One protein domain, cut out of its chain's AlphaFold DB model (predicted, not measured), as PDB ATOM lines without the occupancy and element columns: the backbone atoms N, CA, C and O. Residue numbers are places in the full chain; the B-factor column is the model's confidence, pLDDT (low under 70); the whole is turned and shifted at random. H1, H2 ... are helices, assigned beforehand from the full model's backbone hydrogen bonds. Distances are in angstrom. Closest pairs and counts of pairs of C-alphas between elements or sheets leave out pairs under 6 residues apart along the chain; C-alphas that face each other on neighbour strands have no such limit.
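What this domain is: This is residues 168 to 307 of the 316 residues of an uncharacterized protein of Blastocatellia bacterium (UniProt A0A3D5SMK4). Helices follow one another along the longest axis: at one end H6, H7 and H8 make an up-and-down bundle of three, H5 packs on H6 near the middle, and short H4 bridges H5 to H3. H1 is at the far end beyond H3, and short H2 sits at a corner by the first residues of H3. The printed part has 140 residues with eight named helices, H1 to H8 in order, and no named strand; the class is all helix. The whole is compact, with a radius of gyration of the C-alphas of 16.1 A and spans of 50 by 37 by 23 A.

Where its parts are: H6, residues 242 to 262, measures 30.3 A from first to last C-alpha and begins with C-alpha 242 at (171.987, 134.221, 173.389). H7, residues 267 to 287, measures 30.1 A; H8, residues 291 to 306, measures 23.0 A and ends with C-alpha 306 at (167.756, 137.163, 200.578). H5, residues 223 to 237, measures 20.8 A. H4, residues 211 to 215, and H2, residues 186 to 190, are short, at 6.0 A and 7.7 A. H3, residues 192 to 204, measures 18.1 A. H1, residues 168 to 179, measures 17.1 A and begins with C-alpha 168 at (186.217, 121.212, 162.118).

How they stand to each other: H6, H7 and H8 form an up-and-down bundle, each helix running against the one before it. H6 and H7, a hairpin, touch at a shallow tilt of 21 degrees, opposite ways; their closest C-alphas, those of Ala 259 and Ser 270, are 3.9 A apart. H7 and H8, also a hairpin, touch at a shallow tilt of 33 degrees, only just short of steep, with the C-alphas of Ala 285 and Arg 294 closest at 4.3 A. H8 touches H6 with residues 293 to 297 alone; the closest C-alphas are those of Leu 249 and Ala 297, 6.8 A apart. H5 and H6, a third hairpin, touch at a shallow tilt of 34.8 degrees, only just short of steep, opposite ways, with the C-alphas of Ala 227 and Leu 251 closest at 5.7 A. H4 touches H5, where the C-alphas of Ala 215 and Leu 230 are closest at 4.7 A. H4 also touches H3, through its residues 198 to 202 alone; the closest C-alphas, those of Val 202 and Ala 211, are 4.8 A apart. H1 and H3 only just touch, with 3 pairs of C-alphas within 8 A, the closest being those of Val 172 and Val 201 at 7.0 A. H2 and H3 touch only at the corner, the C-alphas of Ala 189 and Glu 195 closest at 5.6 A. Every O i to N i+4 pair is within hydrogen-bond range in H1, H3, H4, H6, H7 and H8; H5 has 10 of 11, and H2 has 0 of 1 but 2 of 2 O i to N i+3 pairs.

The domain as a whole: The two C-alphas farthest apart, those of Gly 182 and Asp 306, are 49.6 A apart. The printed part has no cut and no long link. Mean pLDDT of the printed part is 91.4; residues 218 to 221 are under 70.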
ATOM      1  N   ILE A 168     186.018 121.837 160.799       95.69
ATOM      2  CA  ILE A 168     186.217 121.212 162.118       95.69
ATOM      3  C   ILE A 168     184.920 120.575 162.641       95.69
ATOM      4  O   ILE A 168     184.940 119.465 163.174       95.69
ATOM      5  N   ASP A 169     183.774 121.223 162.421       95.25
ATOM      6  CA  ASP A 169     182.480 120.688 162.851       95.25
ATOM      7  C   ASP A 169     182.148 119.369 162.134       95.25
ATOM      8  O   ASP A 169     181.601 118.453 162.749       95.25
ATOM      9  N   ALA A 170     182.534 119.213 160.862       95.00
ATOM     10  CA  ALA A 170     182.340 117.954 160.141       95.00
ATOM     11  C   ALA A 170     183.124 116.799 160.774       95.00
ATOM     12  O   ALA A 170     182.620 115.676 160.856       95.00
ATOM     13  N   GLU A 171     184.339 117.068 161.246       96.25
ATOM     14  CA  GLU A 171     185.178 116.070 161.904       96.25
ATOM     15  C   GLU A 171     184.571 115.621 163.239       96.25
ATOM     16  O   GLU A 171     184.422 114.417 163.475       96.25
ATOM     17  N   VAL A 172     184.155 116.572 164.082       95.50
ATOM     18  CA  VAL A 172     183.492 116.276 165.361       95.50
ATOM     19  C   VAL A 172     182.197 115.497 165.133       95.50
ATOM     20  O   VAL A 172     181.975 114.460 165.762       95.50
ATOM     21  N   TRP A 173     181.373 115.926 164.178       93.94
ATOM     22  CA  TRP A 173     180.114 115.259 163.860       93.94
ATOM     23  C   TRP A 173     180.304 113.823 163.353       93.94
ATOM     24  O   TRP A 173     179.594 112.902 163.774       93.94
ATOM     25  N   GLN A 174     181.301 113.571 162.500       94.25
ATOM     26  CA  GLN A 174     181.615 112.207 162.069       94.25
ATOM     27  C   GLN A 174     182.007 111.312 163.250       94.25
ATOM     28  O   GLN A 174     181.605 110.145 163.299       94.25
ATOM     29  N   GLN A 175     182.760 111.840 164.216       95.00
ATOM     30  CA  GLN A 175     183.113 111.094 165.423       95.00
ATOM     31  C   GLN A 175     181.891 110.831 166.313       95.00
ATOM     32  O   GLN A 175     181.715 109.696 166.763       95.00
ATOM     33  N   MET A 176     180.996 111.815 166.474       92.81
ATOM     34  CA  MET A 176     179.706 111.640 167.157       92.81
ATOM     35  C   MET A 176     178.929 110.461 166.565       92.81
ATOM     36  O   MET A 176     178.467 109.589 167.298       92.81
ATOM     37  N   ARG A 177     178.834 110.375 165.232       92.06
ATOM     38  CA  ARG A 177     178.133 109.273 164.556       92.06
ATOM     39  C   ARG A 177     178.812 107.926 164.739       92.06
ATOM     40  O   ARG A 177     178.122 106.924 164.914       92.06
ATOM     41  N   ARG A 178     180.147 107.874 164.709       93.25
ATOM     42  CA  ARG A 178     180.896 106.629 164.964       93.25
ATOM     43  C   ARG A 178     180.636 106.113 166.377       93.25
ATOM     44  O   ARG A 178     180.393 104.920 166.537       93.25
ATOM     45  N   LEU A 179     180.609 107.002 167.371       90.75
ATOM     46  CA  LEU A 179     180.328 106.653 168.766       90.75
ATOM     47  C   LEU A 179     178.935 106.027 168.947       90.75
ATOM     48  O   LEU A 179     178.729 105.195 169.830       90.75
ATOM     49  N   THR A 180     177.969 106.410 168.110       88.62
ATOM     50  CA  THR A 180     176.570 105.989 168.239       88.62
ATOM     51  C   THR A 180     176.109 104.985 167.182       88.62
ATOM     52  O   THR A 180     174.924 104.662 167.132       88.62
ATOM     53  N   GLY A 181     177.018 104.461 166.357       89.25
ATOM     54  CA  GLY A 181     176.680 103.482 165.319       89.25
ATOM     55  C   GLY A 181     175.892 104.063 164.138       89.25
ATOM     56  O   GLY A 181     175.214 103.319 163.437       89.25
ATOM     57  N   GLY A 182     175.974 105.376 163.910       90.06
ATOM     58  CA  GLY A 182     175.488 106.032 162.693       90.06
ATOM     59  C   GLY A 182     174.454 107.134 162.903       90.06
ATOM     60  O   GLY A 182     174.370 108.009 162.045       90.06
ATOM     61  N   ILE A 183     173.711 107.152 164.013       88.00
ATOM     62  CA  ILE A 183     172.727 108.207 164.329       88.00
ATOM     63  C   ILE A 183     173.077 108.799 165.684       88.00
ATOM     64  O   ILE A 183     173.127 108.071 166.677       88.00
ATOM     65  N   TRP A 184     173.364 110.099 165.739       88.44
ATOM     66  CA  TRP A 184     173.688 110.757 167.003       88.44
ATOM     67  C   TRP A 184     172.494 110.718 167.962       88.44
ATOM     68  O   TRP A 184     171.356 110.957 167.571       88.44
ATOM     69  N   HIS A 185     172.765 110.440 169.235       87.94
ATOM     70  CA  HIS A 185     171.772 110.518 170.297       87.94
ATOM     71  C   HIS A 185     172.426 111.181 171.514       87.94
ATOM     72  O   HIS A 185     173.332 110.575 172.087       87.94
ATOM     73  N   PRO A 186     171.976 112.361 171.978       87.00
ATOM     74  CA  PRO A 186     172.654 113.111 173.039       87.00
ATOM     75  C   PRO A 186     172.911 112.331 174.320       87.00
ATOM     76  O   PRO A 186     173.969 112.456 174.920       87.00
ATOM     77  N   MET A 187     171.983 111.454 174.709       87.19
ATOM     78  CA  MET A 187     172.168 110.586 175.881       87.19
ATOM     79  C   MET A 187     173.428 109.707 175.807       87.19
ATOM     80  O   MET A 187     173.895 109.235 176.838       87.19
ATOM     81  N   LYS A 188     174.011 109.490 174.621       87.25
ATOM     82  CA  LYS A 188     175.280 108.766 174.471       87.25
ATOM     83  C   LYS A 188     176.463 109.529 175.045       87.25
ATOM     84  O   LYS A 188     177.380 108.880 175.541       87.25
ATOM     85  N   ALA A 189     176.408 110.858 175.077       84.44
ATOM     86  CA  ALA A 189     177.416 111.656 175.758       84.44
ATOM     87  C   ALA A 189     177.422 111.424 177.288       84.44
ATOM     88  O   ALA A 189     178.410 111.742 177.928       84.44
ATOM     89  N   LEU A 190     176.367 110.833 177.884       83.81
ATOM     90  CA  LEU A 190     176.317 110.491 179.325       83.81
ATOM     91  C   LEU A 190     176.927 109.118 179.637       83.81
ATOM     92  O   LEU A 190     176.863 108.638 180.767       83.81
ATOM     93  N   THR A 191     177.433 108.418 178.623       87.94
ATOM     94  CA  THR A 191     178.156 107.160 178.823       87.94
ATOM     95  C   THR A 191     179.633 107.459 179.072       87.94
ATOM     96  O   THR A 191     180.111 108.466 178.562       87.94
ATOM     97  N   PRO A 192     180.405 106.576 179.735       88.50
ATOM     98  CA  PRO A 192     181.840 106.804 179.929       88.50
ATOM     99  C   PRO A 192     182.603 107.098 178.626       88.50
ATOM    100  O   PRO A 192     183.442 107.987 178.582       88.50
ATOM    101  N   ALA A 193     182.270 106.401 177.534       89.75
ATOM    102  CA  ALA A 193     182.867 106.665 176.222       89.75
ATOM    103  C   ALA A 193     182.453 108.033 175.647       89.75
ATOM    104  O   ALA A 193     183.237 108.684 174.964       89.75
ATOM    105  N   GLY A 194     181.223 108.466 175.926       89.31
ATOM    106  CA  GLY A 194     180.719 109.784 175.558       89.31
ATOM    107  C   GLY A 194     181.339 110.924 176.356       89.31
ATOM    108  O   GLY A 194     181.624 111.960 175.767       89.31
ATOM    109  N   GLU A 195     181.608 110.721 177.645       87.75
ATOM    110  CA  GLU A 195     182.316 111.689 178.490       87.75
ATOM    111  C   GLU A 195     183.752 111.897 177.994       87.75
ATOM    112  O   GLU A 195     184.189 113.030 177.804       87.75
ATOM    113  N   GLU A 196     184.485 110.815 177.713       89.38
ATOM    114  CA  GLU A 196     185.840 110.916 177.153       89.38
ATOM    115  C   GLU A 196     185.841 111.586 175.776       89.38
ATOM    116  O   GLU A 196     186.716 112.399 175.469       89.38
ATOM    117  N   PHE A 197     184.824 111.307 174.961       91.56
ATOM    118  CA  PHE A 197     184.628 112.010 173.703       91.56
ATOM    119  C   PHE A 197     184.357 113.509 173.917       91.56
ATOM    120  O   PHE A 197     184.978 114.325 173.245       91.56
ATOM    121  N   ALA A 198     183.505 113.889 174.874       90.75
ATOM    122  CA  ALA A 198     183.211 115.287 175.191       90.75
ATOM    123  C   ALA A 198     184.470 116.058 175.627       90.75
ATOM    124  O   ALA A 198     184.744 117.125 175.075       90.75
ATOM    125  N   LYS A 199     185.287 115.485 176.530       88.88
ATOM    126  CA  LYS A 199     186.599 116.047 176.924       88.88
ATOM    127  C   LYS A 199     187.486 116.277 175.719       88.88
ATOM    128  O   LYS A 199     188.079 117.339 175.563       88.88
ATOM    129  N   MET A 200     187.581 115.259 174.869       92.88
ATOM    130  CA  MET A 200     188.397 115.307 173.671       92.88
ATOM    131  C   MET A 200     187.916 116.417 172.731       92.88
ATOM    132  O   MET A 200     188.755 117.164 172.233       92.88
ATOM    133  N   VAL A 201     186.600 116.582 172.544       93.88
ATOM    134  CA  VAL A 201     186.057 117.657 171.704       93.88
ATOM    135  C   VAL A 201     186.423 119.030 172.249       93.88
ATOM    136  O   VAL A 201     186.957 119.840 171.498       93.88
ATOM    137  N   VAL A 202     186.197 119.278 173.540       92.38
ATOM    138  CA  VAL A 202     186.499 120.585 174.137       92.38
ATOM    139  C   VAL A 202     187.998 120.884 174.130       92.38
ATOM    140  O   VAL A 202     188.385 122.003 173.822       92.38
ATOM    141  N   ALA A 203     188.849 119.885 174.370       91.31
ATOM    142  CA  ALA A 203     190.296 120.083 174.403       91.31
ATOM    143  C   ALA A 203     190.950 120.187 173.011       91.31
ATOM    144  O   ALA A 203     191.930 120.908 172.847       91.31
ATOM    145  N   ARG A 204     190.476 119.426 172.012       95.31
ATOM    146  CA  ARG A 204     191.131 119.328 170.688       95.31
ATOM    147  C   ARG A 204     190.455 120.135 169.593       95.31
ATOM    148  O   ARG A 204     191.117 120.472 168.616       95.31
ATOM    149  N   TYR A 205     189.168 120.421 169.741       95.31
ATOM    150  CA  TYR A 205     188.386 121.178 168.771       95.31
ATOM    151  C   TYR A 205     187.657 122.340 169.460       95.31
ATOM    152  O   TYR A 205     186.440 122.448 169.314       95.31
ATOM    153  N   PRO A 206     188.353 123.205 170.219       92.75
ATOM    154  CA  PRO A 206     187.696 124.234 171.025       92.75
ATOM    155  C   PRO A 206     186.922 125.263 170.175       92.75
ATOM    156  O   PRO A 206     185.870 125.742 170.602       92.75
ATOM    157  N   ASP A 207     187.364 125.489 168.931       92.06
ATOM    158  CA  ASP A 207     186.698 126.325 167.918       92.06
ATOM    159  C   ASP A 207     185.482 125.657 167.253       92.06
ATOM    160  O   ASP A 207     184.789 126.274 166.442       92.06
ATOM    161  N   SER A 208     185.216 124.380 167.543       93.31
ATOM    162  CA  SER A 208     184.025 123.707 167.035       93.31
ATOM    163  C   SER A 208     182.766 124.322 167.636       93.31
ATOM    164  O   SER A 208     182.649 124.479 168.854       93.31
ATOM    165  N   SER A 209     181.742 124.520 166.807       89.94
ATOM    166  CA  SER A 209     180.405 124.898 167.269       89.94
ATOM    167  C   SER A 209     179.851 123.892 168.285       89.94
ATOM    168  O   SER A 209     179.053 124.273 169.142       89.94
ATOM    169  N   TYR A 210     180.280 122.623 168.225       92.00
ATOM    170  CA  TYR A 210     179.911 121.564 169.169       92.00
ATOM    171  C   TYR A 210     180.621 121.651 170.519       92.00
ATOM    172  O   TYR A 210     180.068 121.152 171.500       92.00
ATOM    173  N   ALA A 211     181.807 122.263 170.595       92.44
ATOM    174  CA  ALA A 211     182.618 122.267 171.809       92.44
ATOM    175  C   ALA A 211     181.851 122.857 172.988       92.44
ATOM    176  O   ALA A 211     181.718 122.199 174.012       92.44
ATOM    177  N   GLY A 212     181.205 124.010 172.815       90.69
ATOM    178  CA  GLY A 212     180.399 124.596 173.883       90.69
ATOM    179  C   GLY A 212     179.191 123.747 174.290       90.69
ATOM    180  O   GLY A 212     178.780 123.775 175.445       90.69
ATOM    181  N   TRP A 213     178.617 122.954 173.379       91.06
ATOM    182  CA  TRP A 213     177.540 122.028 173.745       91.06
ATOM    183  C   TRP A 213     178.078 120.864 174.572       91.06
ATOM    184  O   TRP A 213     177.449 120.500 175.561       91.06
ATOM    185  N   PHE A 214     179.254 120.335 174.229       91.31
ATOM    186  CA  PHE A 214     179.953 119.345 175.048       91.31
ATOM    187  C   PHE A 214     180.474 119.927 176.367       91.31
ATOM    188  O   PHE A 214     180.421 119.241 177.375       91.31
ATOM    189  N   ALA A 215     180.858 121.201 176.423       90.94
ATOM    190  CA  ALA A 215     181.270 121.863 177.659       90.94
ATOM    191  C   ALA A 215     180.120 121.938 178.675       90.94
ATOM    192  O   ALA A 215     180.304 121.719 179.868       90.94
ATOM    193  N   THR A 216     178.889 122.141 178.193       88.12
ATOM    194  CA  THR A 216     177.684 122.058 179.039       88.12
ATOM    195  C   THR A 216     177.236 120.628 179.344       88.12
ATOM    196  O   THR A 216     176.247 120.411 180.051       88.12
ATOM    197  N   PHE A 217     177.918 119.639 178.774       75.44
ATOM    198  CA  PHE A 217     177.514 118.251 178.801       75.44
ATOM    199  C   PHE A 217     178.615 117.377 179.395       75.44
ATOM    200  O   PHE A 217     179.544 116.972 178.717       75.44
ATOM    201  N   GLY A 218     178.438 117.004 180.662       54.72
ATOM    202  CA  GLY A 218     179.057 115.816 181.250       54.72
ATOM    203  C   GLY A 218     180.573 115.699 181.091       54.72
ATOM    204  O   GLY A 218     181.042 114.837 180.355       54.72
ATOM    205  N   LEU A 219     181.327 116.447 181.900       49.44
ATOM    206  CA  LEU A 219     182.530 115.865 182.484       49.44
ATOM    207  C   LEU A 219     182.197 115.329 183.861       49.44
ATOM    208  O   LEU A 219     181.893 116.093 184.771       49.44
ATOM    209  N   GLY A 220     182.272 114.008 184.011       54.47
ATOM    210  CA  GLY A 220     182.123 113.349 185.295       54.47
ATOM    211  C   GLY A 220     180.702 113.367 185.857       54.47
ATOM    212  O   GLY A 220     179.809 114.115 185.458       54.47
ATOM    213  N   ARG A 221     180.487 112.501 186.848       62.28
ATOM    214  CA  ARG A 221     179.199 112.402 187.549       62.28
ATOM    215  C   ARG A 221     178.898 113.623 188.430       62.28
ATOM    216  O   ARG A 221     177.758 113.767 188.866       62.28
ATOM    217  N   SER A 222     179.879 114.483 188.723       85.38
ATOM    218  CA  SER A 222     179.705 115.627 189.625       85.38
ATOM    219  C   SER A 222     179.273 116.897 188.884       85.38
ATOM    220  O   SER A 222     179.443 117.046 187.677       85.38
ATOM    221  N   ILE A 223     178.616 117.808 189.600       89.75
ATOM    222  CA  ILE A 223     178.300 119.155 189.095       89.75
ATOM    223  C   ILE A 223     179.591 119.981 188.963       89.75
ATOM    224  O   ILE A 223     179.735 120.731 188.008       89.75
ATOM    225  N   GLU A 224     180.558 119.757 189.856       91.25
ATOM    226  CA  GLU A 224     181.836 120.474 189.906       91.25
ATOM    227  C   GLU A 224     182.650 120.351 188.614       91.25
ATOM    228  O   GLU A 224     182.966 121.361 187.997       91.25
ATOM    229  N   ALA A 225     182.904 119.126 188.147       87.12
ATOM    230  CA  ALA A 225     183.690 118.910 186.931       87.12
ATOM    231  C   ALA A 225     182.999 119.471 185.672       87.12
ATOM    232  O   ALA A 225     183.660 119.886 184.723       87.12
ATOM    233  N   ARG A 226     181.659 119.524 185.668       88.44
ATOM    234  CA  ARG A 226     180.885 120.175 184.599       88.44
ATOM    235  C   ARG A 226     181.013 121.697 184.648       88.44
ATOM    236  O   ARG A 226     181.152 122.313 183.598       88.44
ATOM    237  N   ALA A 227     180.963 122.284 185.842       93.00
ATOM    238  CA  ALA A 227     181.148 123.719 186.029       93.00
ATOM    239  C   ALA A 227     182.557 124.159 185.618       93.00
ATOM    240  O   ALA A 227     182.691 125.143 184.903       93.00
ATOM    241  N   GLU A 228     183.587 123.400 186.000       90.69
ATOM    242  CA  GLU A 228     184.978 123.669 185.620       90.69
ATOM    243  C   GLU A 228     185.174 123.659 184.100       90.69
ATOM    244  O   GLU A 228     185.580 124.679 183.551       90.69
ATOM    245  N   LEU A 229     184.765 122.592 183.400       88.81
ATOM    246  CA  LEU A 229     184.910 122.547 181.939       88.81
ATOM    247  C   LEU A 229     184.144 123.673 181.239       88.81
ATOM    248  O   LEU A 229     184.636 124.271 180.281       88.81
ATOM    249  N   LEU A 230     182.907 123.937 181.672       93.12
ATOM    250  CA  LEU A 230     182.103 124.986 181.057       93.12
ATOM    251  C   LEU A 230     182.731 126.364 181.272       93.12
ATOM    252  O   LEU A 230     182.706 127.175 180.350       93.12
ATOM    253  N   ARG A 231     183.295 126.610 182.455       94.19
ATOM    254  CA  ARG A 231     184.009 127.847 182.771       94.19
ATOM    255  C   ARG A 231     185.247 128.011 181.897       94.19
ATOM    256  O   ARG A 231     185.332 129.020 181.211       94.19
ATOM    257  N   GLU A 232     186.115 127.001 181.835       91.06
ATOM    258  CA  GLU A 232     187.308 127.006 180.971       91.06
ATOM    259  C   GLU A 232     186.940 127.296 179.510       91.06
ATOM    260  O   GLU A 232     187.542 128.140 178.852       91.06
ATOM    261  N   TRP A 233     185.888 126.651 178.994       92.31
ATOM    262  CA  TRP A 233     185.444 126.902 177.625       92.31
ATOM    263  C   TRP A 233     184.894 128.326 177.437       92.31
ATOM    264  O   TRP A 233     185.161 128.955 176.411       92.31
ATOM    265  N   LEU A 234     184.121 128.846 178.399       94.06
ATOM    266  CA  LEU A 234     183.544 130.192 178.331       94.06
ATOM    267  C   LEU A 234     184.601 131.299 178.421       94.06
ATOM    268  O   LEU A 234     184.418 132.325 177.770       94.06
ATOM    269  N   GLU A 235     185.681 131.107 179.180       92.62
ATOM    270  CA  GLU A 235     186.762 132.095 179.309       92.62
ATOM    271  C   GLU A 235     187.405 132.419 177.953       92.62
ATOM    272  O   GLU A 235     187.611 133.591 177.631       92.62
ATOM    273  N   ASP A 236     187.623 131.398 177.125       88.62
ATOM    274  CA  ASP A 236     188.336 131.546 175.856       88.62
ATOM    275  C   ASP A 236     187.408 131.666 174.628       88.62
ATOM    276  O   ASP A 236     187.797 132.236 173.608       88.62
ATOM    277  N   HIS A 237     186.172 131.147 174.700       86.94
ATOM    278  CA  HIS A 237     185.318 130.940 173.514       86.94
ATOM    279  C   HIS A 237     183.894 131.502 173.644       86.94
ATOM    280  O   HIS A 237     183.046 131.265 172.773       86.94
ATOM    281  N   ALA A 238     183.581 132.260 174.701       81.19
ATOM    282  CA  ALA A 238     182.271 132.893 174.822       81.19
ATOM    283  C   ALA A 238     182.065 133.974 173.745       81.19
ATOM    284  O   ALA A 238     182.461 135.128 173.886       81.19
ATOM    285  N   ALA A 239     181.346 133.626 172.678       81.12
ATOM    286  CA  ALA A 239     180.786 134.621 171.770       81.12
ATOM    287  C   ALA A 239     179.677 135.423 172.476       81.12
ATOM    288  O   ALA A 239     178.923 134.856 173.270       81.12
ATOM    289  N   ASN A 240     179.489 136.696 172.118       80.75
ATOM    290  CA  ASN A 240     178.330 137.490 172.550       80.75
ATOM    291  C   ASN A 240     177.056 136.995 171.845       80.75
ATOM    292  O   ASN A 240     176.624 137.547 170.833       80.75
ATOM    293  N   SER A 241     176.483 135.906 172.356       87.31
ATOM    294  CA  SER A 241     175.322 135.230 171.783       87.31
ATOM    295  C   SER A 241     174.334 134.804 172.864       87.31
ATOM    296  O   SER A 241     174.726 134.462 173.980       87.31
ATOM    297  N   THR A 242     173.053 134.711 172.500       88.25
ATOM    298  CA  THR A 242     171.987 134.221 173.389       88.25
ATOM    299  C   THR A 242     172.295 132.834 173.965       88.25
ATOM    300  O   THR A 242     171.901 132.524 175.086       88.25
ATOM    301  N   VAL A 243     173.000 131.975 173.222       89.06
ATOM    302  CA  VAL A 243     173.382 130.649 173.728       89.06
ATOM    303  C   VAL A 243     174.518 130.726 174.731       89.06
ATOM    304  O   VAL A 243     174.430 130.062 175.758       89.06
ATOM    305  N   SER A 244     175.531 131.558 174.498       91.12
ATOM    306  CA  SER A 244     176.575 131.801 175.498       91.12
ATOM    307  C   SER A 244     175.983 132.368 176.790       91.12
ATOM    308  O   SER A 244     176.326 131.893 177.867       91.12
ATOM    309  N   ASP A 245     175.018 133.287 176.701       93.62
ATOM    310  CA  ASP A 245     174.342 133.833 177.885       93.62
ATOM    311  C   ASP A 245     173.579 132.747 178.666       93.62
ATOM    312  O   ASP A 245     173.614 132.704 179.895       93.62
ATOM    313  N   ARG A 246     172.926 131.811 177.962       93.38
ATOM    314  CA  ARG A 246     172.272 130.648 178.593       93.38
ATOM    315  C   ARG A 246     173.274 129.721 179.270       93.38
ATOM    316  O   ARG A 246     172.959 129.154 180.311       93.38
ATOM    317  N   ARG A 247     174.469 129.574 178.698       94.31
ATOM    318  CA  ARG A 247     175.557 128.787 179.289       94.31
ATOM    319  C   ARG A 247     176.117 129.446 180.544       94.31
ATOM    320  O   ARG A 247     176.304 128.743 181.526       94.31
ATOM    321  N   LYS A 248     176.283 130.769 180.553       95.94
ATOM    322  CA  LYS A 248     176.644 131.529 181.761       95.94
ATOM    323  C   LYS A 248     175.585 131.387 182.861       95.94
ATOM    324  O   LYS A 248     175.927 131.090 183.998       95.94
ATOM    325  N   LEU A 249     174.289 131.475 182.522       95.75
ATOM    326  CA  LEU A 249     173.204 131.181 183.478       95.75
ATOM    327  C   LEU A 249     173.277 129.753 184.037       95.75
ATOM    328  O   LEU A 249     173.046 129.532 185.226       95.75
ATOM    329  N   LEU A 250     173.559 128.774 183.176       95.06
ATOM    330  CA  LEU A 250     173.705 127.382 183.588       95.06
ATOM    331  C   LEU A 250     174.904 127.202 184.526       95.06
ATOM    332  O   LEU A 250     174.757 126.544 185.552       95.06
ATOM    333  N   LEU A 251     176.048 127.814 184.201       96.12
ATOM    334  CA  LEU A 251     177.242 127.814 185.040       96.12
ATOM    335  C   LEU A 251     176.945 128.427 186.411       96.12
ATOM    336  O   LEU A 251     177.197 127.783 187.423       96.12
ATOM    337  N   ALA A 252     176.301 129.595 186.445       97.19
ATOM    338  CA  ALA A 252     175.898 130.236 187.691       97.19
ATOM    339  C   ALA A 252     174.968 129.359 188.540       97.19
ATOM    340  O   ALA A 252     175.121 129.279 189.754       97.19
ATOM    341  N   THR A 253     174.025 128.662 187.897       95.50
ATOM    342  CA  THR A 253     173.134 127.715 188.582       95.50
ATOM    343  C   THR A 253     173.930 126.563 189.201       95.50
ATOM    344  O   THR A 253     173.653 126.150 190.323       95.50
ATOM    345  N   TRP A 254     174.920 126.023 188.485       95.44
ATOM    346  CA  TRP A 254     175.785 124.969 189.013       95.44
ATOM    347  C   TRP A 254     176.666 125.452 190.158       95.44
ATOM    348  O   TRP A 254     176.776 124.740 191.150       95.44
ATOM    349  N   ASP A 255     177.238 126.646 190.052       97.25
ATOM    350  CA  ASP A 255     178.019 127.243 191.130       97.25
ATOM    351  C   ASP A 255     177.157 127.522 192.370       97.25
ATOM    352  O   ASP A 255     177.579 127.202 193.474       97.25
ATOM    353  N   GLY A 256     175.913 127.990 192.221       96.69
ATOM    354  CA  GLY A 256     174.977 128.100 193.349       96.69
ATOM    355  C   GLY A 256     174.764 126.755 194.058       96.69
ATOM    356  O   GLY A 256     174.979 126.640 195.259       96.69
ATOM    357  N   LEU A 257     174.475 125.691 193.299       95.25
ATOM    358  CA  LEU A 257     174.310 124.342 193.860       95.25
ATOM    359  C   LEU A 257     175.583 123.807 194.538       95.25
ATOM    360  O   LEU A 257     175.501 123.056 195.513       95.25
ATOM    361  N   LEU A 258     176.764 124.132 194.008       96.00
ATOM    362  CA  LEU A 258     178.042 123.751 194.615       96.00
ATOM    363  C   LEU A 258     178.304 124.544 195.897       96.00
ATOM    364  O   LEU A 258     178.819 123.965 196.853       96.00
ATOM    365  N   ALA A 259     177.912 125.819 195.944       96.69
ATOM    366  CA  ALA A 259     177.974 126.622 197.157       96.69
ATOM    367  C   ALA A 259     177.175 125.959 198.289       96.69
ATOM    368  O   ALA A 259     177.744 125.698 199.350       96.69
ATOM    369  N   ASP A 260     175.926 125.573 198.019       94.75
ATOM    370  CA  ASP A 260     175.069 124.866 198.980       94.75
ATOM    371  C   ASP A 260     175.673 123.516 199.388       94.75
ATOM    372  O   ASP A 260     175.715 123.147 200.561       94.75
ATOM    373  N   THR A 261     176.194 122.765 198.411       95.25
ATOM    374  CA  THR A 261     176.780 121.436 198.650       95.25
ATOM    375  C   THR A 261     177.984 121.502 199.592       95.25
ATOM    376  O   THR A 261     178.161 120.609 200.421       95.25
ATOM    377  N   PHE A 262     178.822 122.534 199.463       95.94
ATOM    378  CA  PHE A 262     180.040 122.679 200.259       95.94
ATOM    379  C   PHE A 262     179.847 123.465 201.559       95.94
ATOM    380  O   PHE A 262     180.784 123.484 202.356       95.94
ATOM    381  N   GLU A 263     178.678 124.067 201.814       94.62
ATOM    382  CA  GLU A 263     178.442 124.988 202.941       94.62
ATOM    383  C   GLU A 263     178.963 124.437 204.280       94.62
ATOM    384  O   GLU A 263     179.661 125.128 205.022       94.62
ATOM    385  N   LEU A 264     178.684 123.161 204.563       93.88
ATOM    386  CA  LEU A 264     179.047 122.520 205.830       93.88
ATOM    387  C   LEU A 264     180.408 121.814 205.807       93.88
ATOM    388  O   LEU A 264     181.019 121.624 206.857       93.88
ATOM    389  N   THR A 265     180.865 121.363 204.638       96.62
ATOM    390  CA  THR A 265     182.066 120.517 204.523       96.62
ATOM    391  C   THR A 265     183.321 121.302 204.168       96.62
ATOM    392  O   THR A 265     184.414 120.900 204.554       96.62
ATOM    393  N   ASP A 266     183.170 122.391 203.416       97.06
ATOM    394  CA  ASP A 266     184.250 123.272 202.976       97.06
ATOM    395  C   ASP A 266     183.700 124.701 202.770       97.06
ATOM    396  O   ASP A 266     183.386 125.104 201.643       97.06
ATOM    397  N   PRO A 267     183.561 125.489 203.856       94.94
ATOM    398  CA  PRO A 267     182.975 126.828 203.789       94.94
ATOM    399  C   PRO A 267     183.732 127.784 202.860       94.94
ATOM    400  O   PRO A 267     183.136 128.678 202.262       94.94
ATOM    401  N   GLN A 268     185.048 127.598 202.710       96.00
ATOM    402  CA  GLN A 268     185.852 128.417 201.808       96.00
ATOM    403  C   GLN A 268     185.484 128.130 200.352       96.00
ATOM    404  O   GLN A 268     185.259 129.063 199.579       96.00
ATOM    405  N   LYS A 269     185.389 126.852 199.977       96.25
ATOM    406  CA  LYS A 269     184.970 126.449 198.632       96.25
ATOM    407  C   LYS A 269     183.518 126.827 198.347       96.25
ATOM    408  O   LYS A 269     183.218 127.311 197.257       96.25
ATOM    409  N   SER A 270     182.637 126.691 199.340       95.38
ATOM    410  CA  SER A 270     181.257 127.180 199.264       95.38
ATOM    411  C   SER A 270     181.208 128.672 198.913       95.38
ATOM    412  O   SER A 270     180.589 129.067 197.923       95.38
ATOM    413  N   GLN A 271     181.960 129.499 199.651       95.25
ATOM    414  CA  GLN A 271     182.045 130.936 199.402       95.25
ATOM    415  C   GLN A 271     182.600 131.260 198.005       95.25
ATOM    416  O   GLN A 271     182.113 132.186 197.356       95.25
ATOM    417  N   GLN A 272     183.601 130.514 197.530       96.62
ATOM    418  CA  GLN A 272     184.162 130.696 196.187       96.62
ATOM    419  C   GLN A 272     183.110 130.473 195.096       96.62
ATOM    420  O   GLN A 272     182.949 131.336 194.232       96.62
ATOM    421  N   HIS A 273     182.354 129.377 195.168       97.12
ATOM    422  CA  HIS A 273     181.286 129.108 194.208       97.12
ATOM    423  C   HIS A 273     180.159 130.148 194.293       97.12
ATOM    424  O   HIS A 273     179.697 130.632 193.263       97.12
ATOM    425  N   ALA A 274     179.776 130.596 195.493       96.38
ATOM    426  CA  ALA A 274     178.774 131.656 195.639       96.38
ATOM    427  C   ALA A 274     179.212 132.974 194.969       96.38
ATOM    428  O   ALA A 274     178.407 133.656 194.329       96.38
ATOM    429  N   ILE A 275     180.496 133.336 195.087       96.25
ATOM    430  CA  ILE A 275     181.074 134.509 194.414       96.25
ATOM    431  C   ILE A 275     181.043 134.330 192.892       96.25
ATOM    432  O   ILE A 275     180.632 135.254 192.188       96.25
ATOM    433  N   GLN A 276     181.442 133.158 192.390       97.19
ATOM    434  CA  GLN A 276     181.432 132.843 190.957       97.19
ATOM    435  C   GLN A 276     180.014 132.911 190.378       97.19
ATOM    436  O   GLN A 276     179.790 133.626 189.403       97.19
ATOM    437  N   ALA A 277     179.037 132.277 191.033       97.62
ATOM    438  CA  ALA A 277     177.634 132.328 190.631       97.62
ATOM    439  C   ALA A 277     177.123 133.771 190.521       97.62
ATOM    440  O   ALA A 277     176.570 134.162 189.493       97.62
ATOM    441  N   ARG A 278     177.359 134.602 191.547       97.50
ATOM    442  CA  ARG A 278     176.955 136.018 191.529       97.50
ATOM    443  C   ARG A 278     177.639 136.801 190.410       97.50
ATOM    444  O   ARG A 278     176.978 137.612 189.765       97.50
ATOM    445  N   ALA A 279     178.931 136.573 190.175       96.69
ATOM    446  CA  ALA A 279     179.673 137.243 189.108       96.69
ATOM    447  C   ALA A 279     179.071 136.937 187.726       96.69
ATOM    448  O   ALA A 279     178.775 137.863 186.970       96.69
ATOM    449  N   GLU A 280     178.796 135.662 187.442       97.25
ATOM    450  CA  GLU A 280     178.171 135.233 186.186       97.25
ATOM    451  C   GLU A 280     176.758 135.808 186.015       97.25
ATOM    452  O   GLU A 280     176.416 136.338 184.954       97.25
ATOM    453  N   LEU A 281     175.930 135.783 187.068       98.00
ATOM    454  CA  LEU A 281     174.586 136.366 187.009       98.00
ATOM    455  C   LEU A 281     174.621 137.878 186.785       98.00
ATOM    456  O   LEU A 281     173.816 138.395 186.010       98.00
ATOM    457  N   HIS A 282     175.544 138.596 187.428       97.75
ATOM    458  CA  HIS A 282     175.712 140.034 187.217       97.75
ATOM    459  C   HIS A 282     176.122 140.361 185.781       97.75
ATOM    460  O   HIS A 282     175.551 141.288 185.189       97.75
ATOM    461  N   ALA A 283     177.055 139.592 185.214       96.00
ATOM    462  CA  ALA A 283     177.464 139.735 183.822       96.00
ATOM    463  C   ALA A 283     176.261 139.523 182.891       96.00
ATOM    464  O   ALA A 283     175.904 140.417 182.124       96.00
ATOM    465  N   VAL A 284     175.534 138.410 183.037       96.88
ATOM    466  CA  VAL A 284     174.348 138.118 182.215       96.88
ATOM    467  C   VAL A 284     173.253 139.179 182.376       96.88
ATOM    468  O   VAL A 284     172.672 139.620 181.383       96.88
ATOM    469  N   ALA A 285     172.958 139.613 183.603       97.38
ATOM    470  CA  ALA A 285     171.922 140.607 183.884       97.38
ATOM    471  C   ALA A 285     172.201 141.969 183.227       97.38
ATOM    472  O   ALA A 285     171.253 142.704 182.920       97.38
ATOM    473  N   THR A 286     173.481 142.295 183.034       96.50
ATOM    474  CA  THR A 286     173.954 143.561 182.460       96.50
ATOM    475  C   THR A 286     174.131 143.475 180.948       96.50
ATOM    476  O   THR A 286     173.705 144.380 180.232       96.50
ATOM    477  N   GLU A 287     174.739 142.394 180.463       95.81
ATOM    478  CA  GLU A 287     175.307 142.311 179.113       95.81
ATOM    479  C   GLU A 287     174.445 141.524 178.125       95.81
ATOM    480  O   GLU A 287     174.549 141.750 176.919       95.81
ATOM    481  N   SER A 288     173.586 140.610 178.598       94.94
ATOM    482  CA  SER A 288     172.805 139.763 177.692       94.94
ATOM    483  C   SER A 288     171.871 140.604 176.826       94.94
ATOM    484  O   SER A 288     171.174 141.490 177.321       94.94
ATOM    485  N   ASN A 289     171.776 140.288 175.534       92.06
ATOM    486  CA  ASN A 289     170.845 140.958 174.623       92.06
ATOM    487  C   ASN A 289     169.399 140.444 174.765       92.06
ATOM    488  O   ASN A 289     168.452 141.145 174.395       92.06
ATOM    489  N   ASP A 290     169.198 139.275 175.374       91.44
ATOM    490  CA  ASP A 290     167.884 138.660 175.571       91.44
ATOM    491  C   ASP A 290     167.250 139.137 176.891       91.44
ATOM    492  O   ASP A 290     167.756 138.909 177.991       91.44
ATOM    493  N   ALA A 291     166.106 139.820 176.787       92.19
ATOM    494  CA  ALA A 291     165.413 140.385 177.944       92.19
ATOM    495  C   ALA A 291     164.924 139.325 178.943       92.19
ATOM    496  O   ALA A 291     164.901 139.592 180.146       92.19
ATOM    497  N   THR A 292     164.551 138.138 178.465       91.06
ATOM    498  CA  THR A 292     164.092 137.033 179.310       91.06
ATOM    499  C   THR A 292     165.260 136.451 180.099       91.06
ATOM    500  O   THR A 292     165.130 136.229 181.301       91.06
ATOM    501  N   ILE A 293     166.416 136.277 179.452       93.31
ATOM    502  CA  ILE A 293     167.653 135.838 180.112       93.31
ATOM    503  C   ILE A 293     168.084 136.860 181.174       93.31
ATOM    504  O   ILE A 293     168.325 136.475 182.318       93.31
ATOM    505  N   ARG A 294     168.100 138.164 180.850       96.44
ATOM    506  CA  ARG A 294     168.407 139.219 181.837       96.44
ATOM    507  C   ARG A 294     167.460 139.181 183.035       96.44
ATOM    508  O   ARG A 294     167.901 139.311 184.172       96.44
ATOM    509  N   ALA A 295     166.157 139.027 182.793       95.31
ATOM    510  CA  ALA A 295     165.162 138.959 183.860       95.31
ATOM    511  C   ALA A 295     165.340 137.715 184.742       95.31
ATOM    512  O   ALA A 295     165.157 137.798 185.955       95.31
ATOM    513  N   GLN A 296     165.720 136.577 184.154       95.38
ATOM    514  CA  GLN A 296     166.048 135.369 184.905       95.38
ATOM    515  C   GLN A 296     167.292 135.569 185.779       95.38
ATOM    516  O   GLN A 296     167.243 135.244 186.961       95.38
ATOM    517  N   ALA A 297     168.364 136.151 185.231       97.38
ATOM    518  CA  ALA A 297     169.588 136.431 185.983       97.38
ATOM    519  C   ALA A 297     169.329 137.342 187.194       97.38
ATOM    520  O   ALA A 297     169.784 137.061 188.297       97.38
ATOM    521  N   LYS A 298     168.541 138.411 187.001       98.00
ATOM    522  CA  LYS A 298     168.162 139.342 188.077       98.00
ATOM    523  C   LYS A 298     167.382 138.662 189.194       98.00
ATOM    524  O   LYS A 298     167.693 138.882 190.354       98.00
ATOM    525  N   ARG A 299     166.420 137.806 188.845       96.88
ATOM    526  CA  ARG A 299     165.648 137.052 189.838       96.88
ATOM    527  C   ARG A 299     166.538 136.132 190.672       96.88
ATOM    528  O   ARG A 299     166.408 136.119 191.884       96.88
ATOM    529  N   GLN A 300     167.463 135.414 190.034       96.88
ATOM    530  CA  GLN A 300     168.402 134.552 190.760       96.88
ATOM    531  C   GLN A 300     169.341 135.366 191.668       96.88
ATOM    532  O   GLN A 300     169.638 134.935 192.774       96.88
ATOM    533  N   LEU A 301     169.762 136.570 191.257       97.19
ATOM    534  CA  LEU A 301     170.522 137.479 192.129       97.19
ATOM    535  C   LEU A 301     169.719 137.940 193.351       97.19
ATOM    536  O   LEU A 301     170.284 138.021 194.437       97.19
ATOM    537  N   GLU A 302     168.436 138.261 193.169       96.12
ATOM    538  CA  GLU A 302     167.528 138.634 194.261       96.12
ATOM    539  C   GLU A 302     167.360 137.464 195.246       96.12
ATOM    540  O   GLU A 302     167.569 137.644 196.442       96.12
ATOM    541  N   GLU A 303     167.110 136.252 194.738       94.25
ATOM    542  CA  GLU A 303     167.017 135.021 195.539       94.25
ATOM    543  C   GLU A 303     168.306 134.772 196.354       94.25
ATOM    544  O   GLU A 303     168.238 134.514 197.552       94.25
ATOM    545  N   MET A 304     169.488 134.956 195.751       92.62
ATOM    546  CA  MET A 304     170.786 134.807 196.432       92.62
ATOM    547  C   MET A 304     171.138 135.942 197.411       92.62
ATOM    548  O   MET A 304     172.130 135.828 198.141       92.62
ATOM    549  N   ALA A 305     170.437 137.079 197.370       89.00
ATOM    550  CA  ALA A 305     170.653 138.205 198.283       89.00
ATOM    551  C   ALA A 305     169.826 138.063 199.568       89.00
ATOM    552  O   ALA A 305     170.262 138.516 200.627       89.00
ATOM    553  N   ASP A 306     168.663 137.420 199.461       82.12
ATOM    554  CA  ASP A 306     167.756 137.163 200.578       82.12
ATOM    555  C   ASP A 306     168.212 135.992 201.461       82.12
ATOM    556  O   ASP A 306     167.744 135.859 202.593       82.12
ATOM    557  N   GLU A 307     169.152 135.169 200.993       75.88
ATOM    558  CA  GLU A 307     169.813 134.158 201.813       75.88
ATOM    559  C   GLU A 307     170.852 134.828 202.727       75.88
ATOM    560  O   GLU A 307     171.905 135.283 202.256       75.88
TER     561      GLU A 307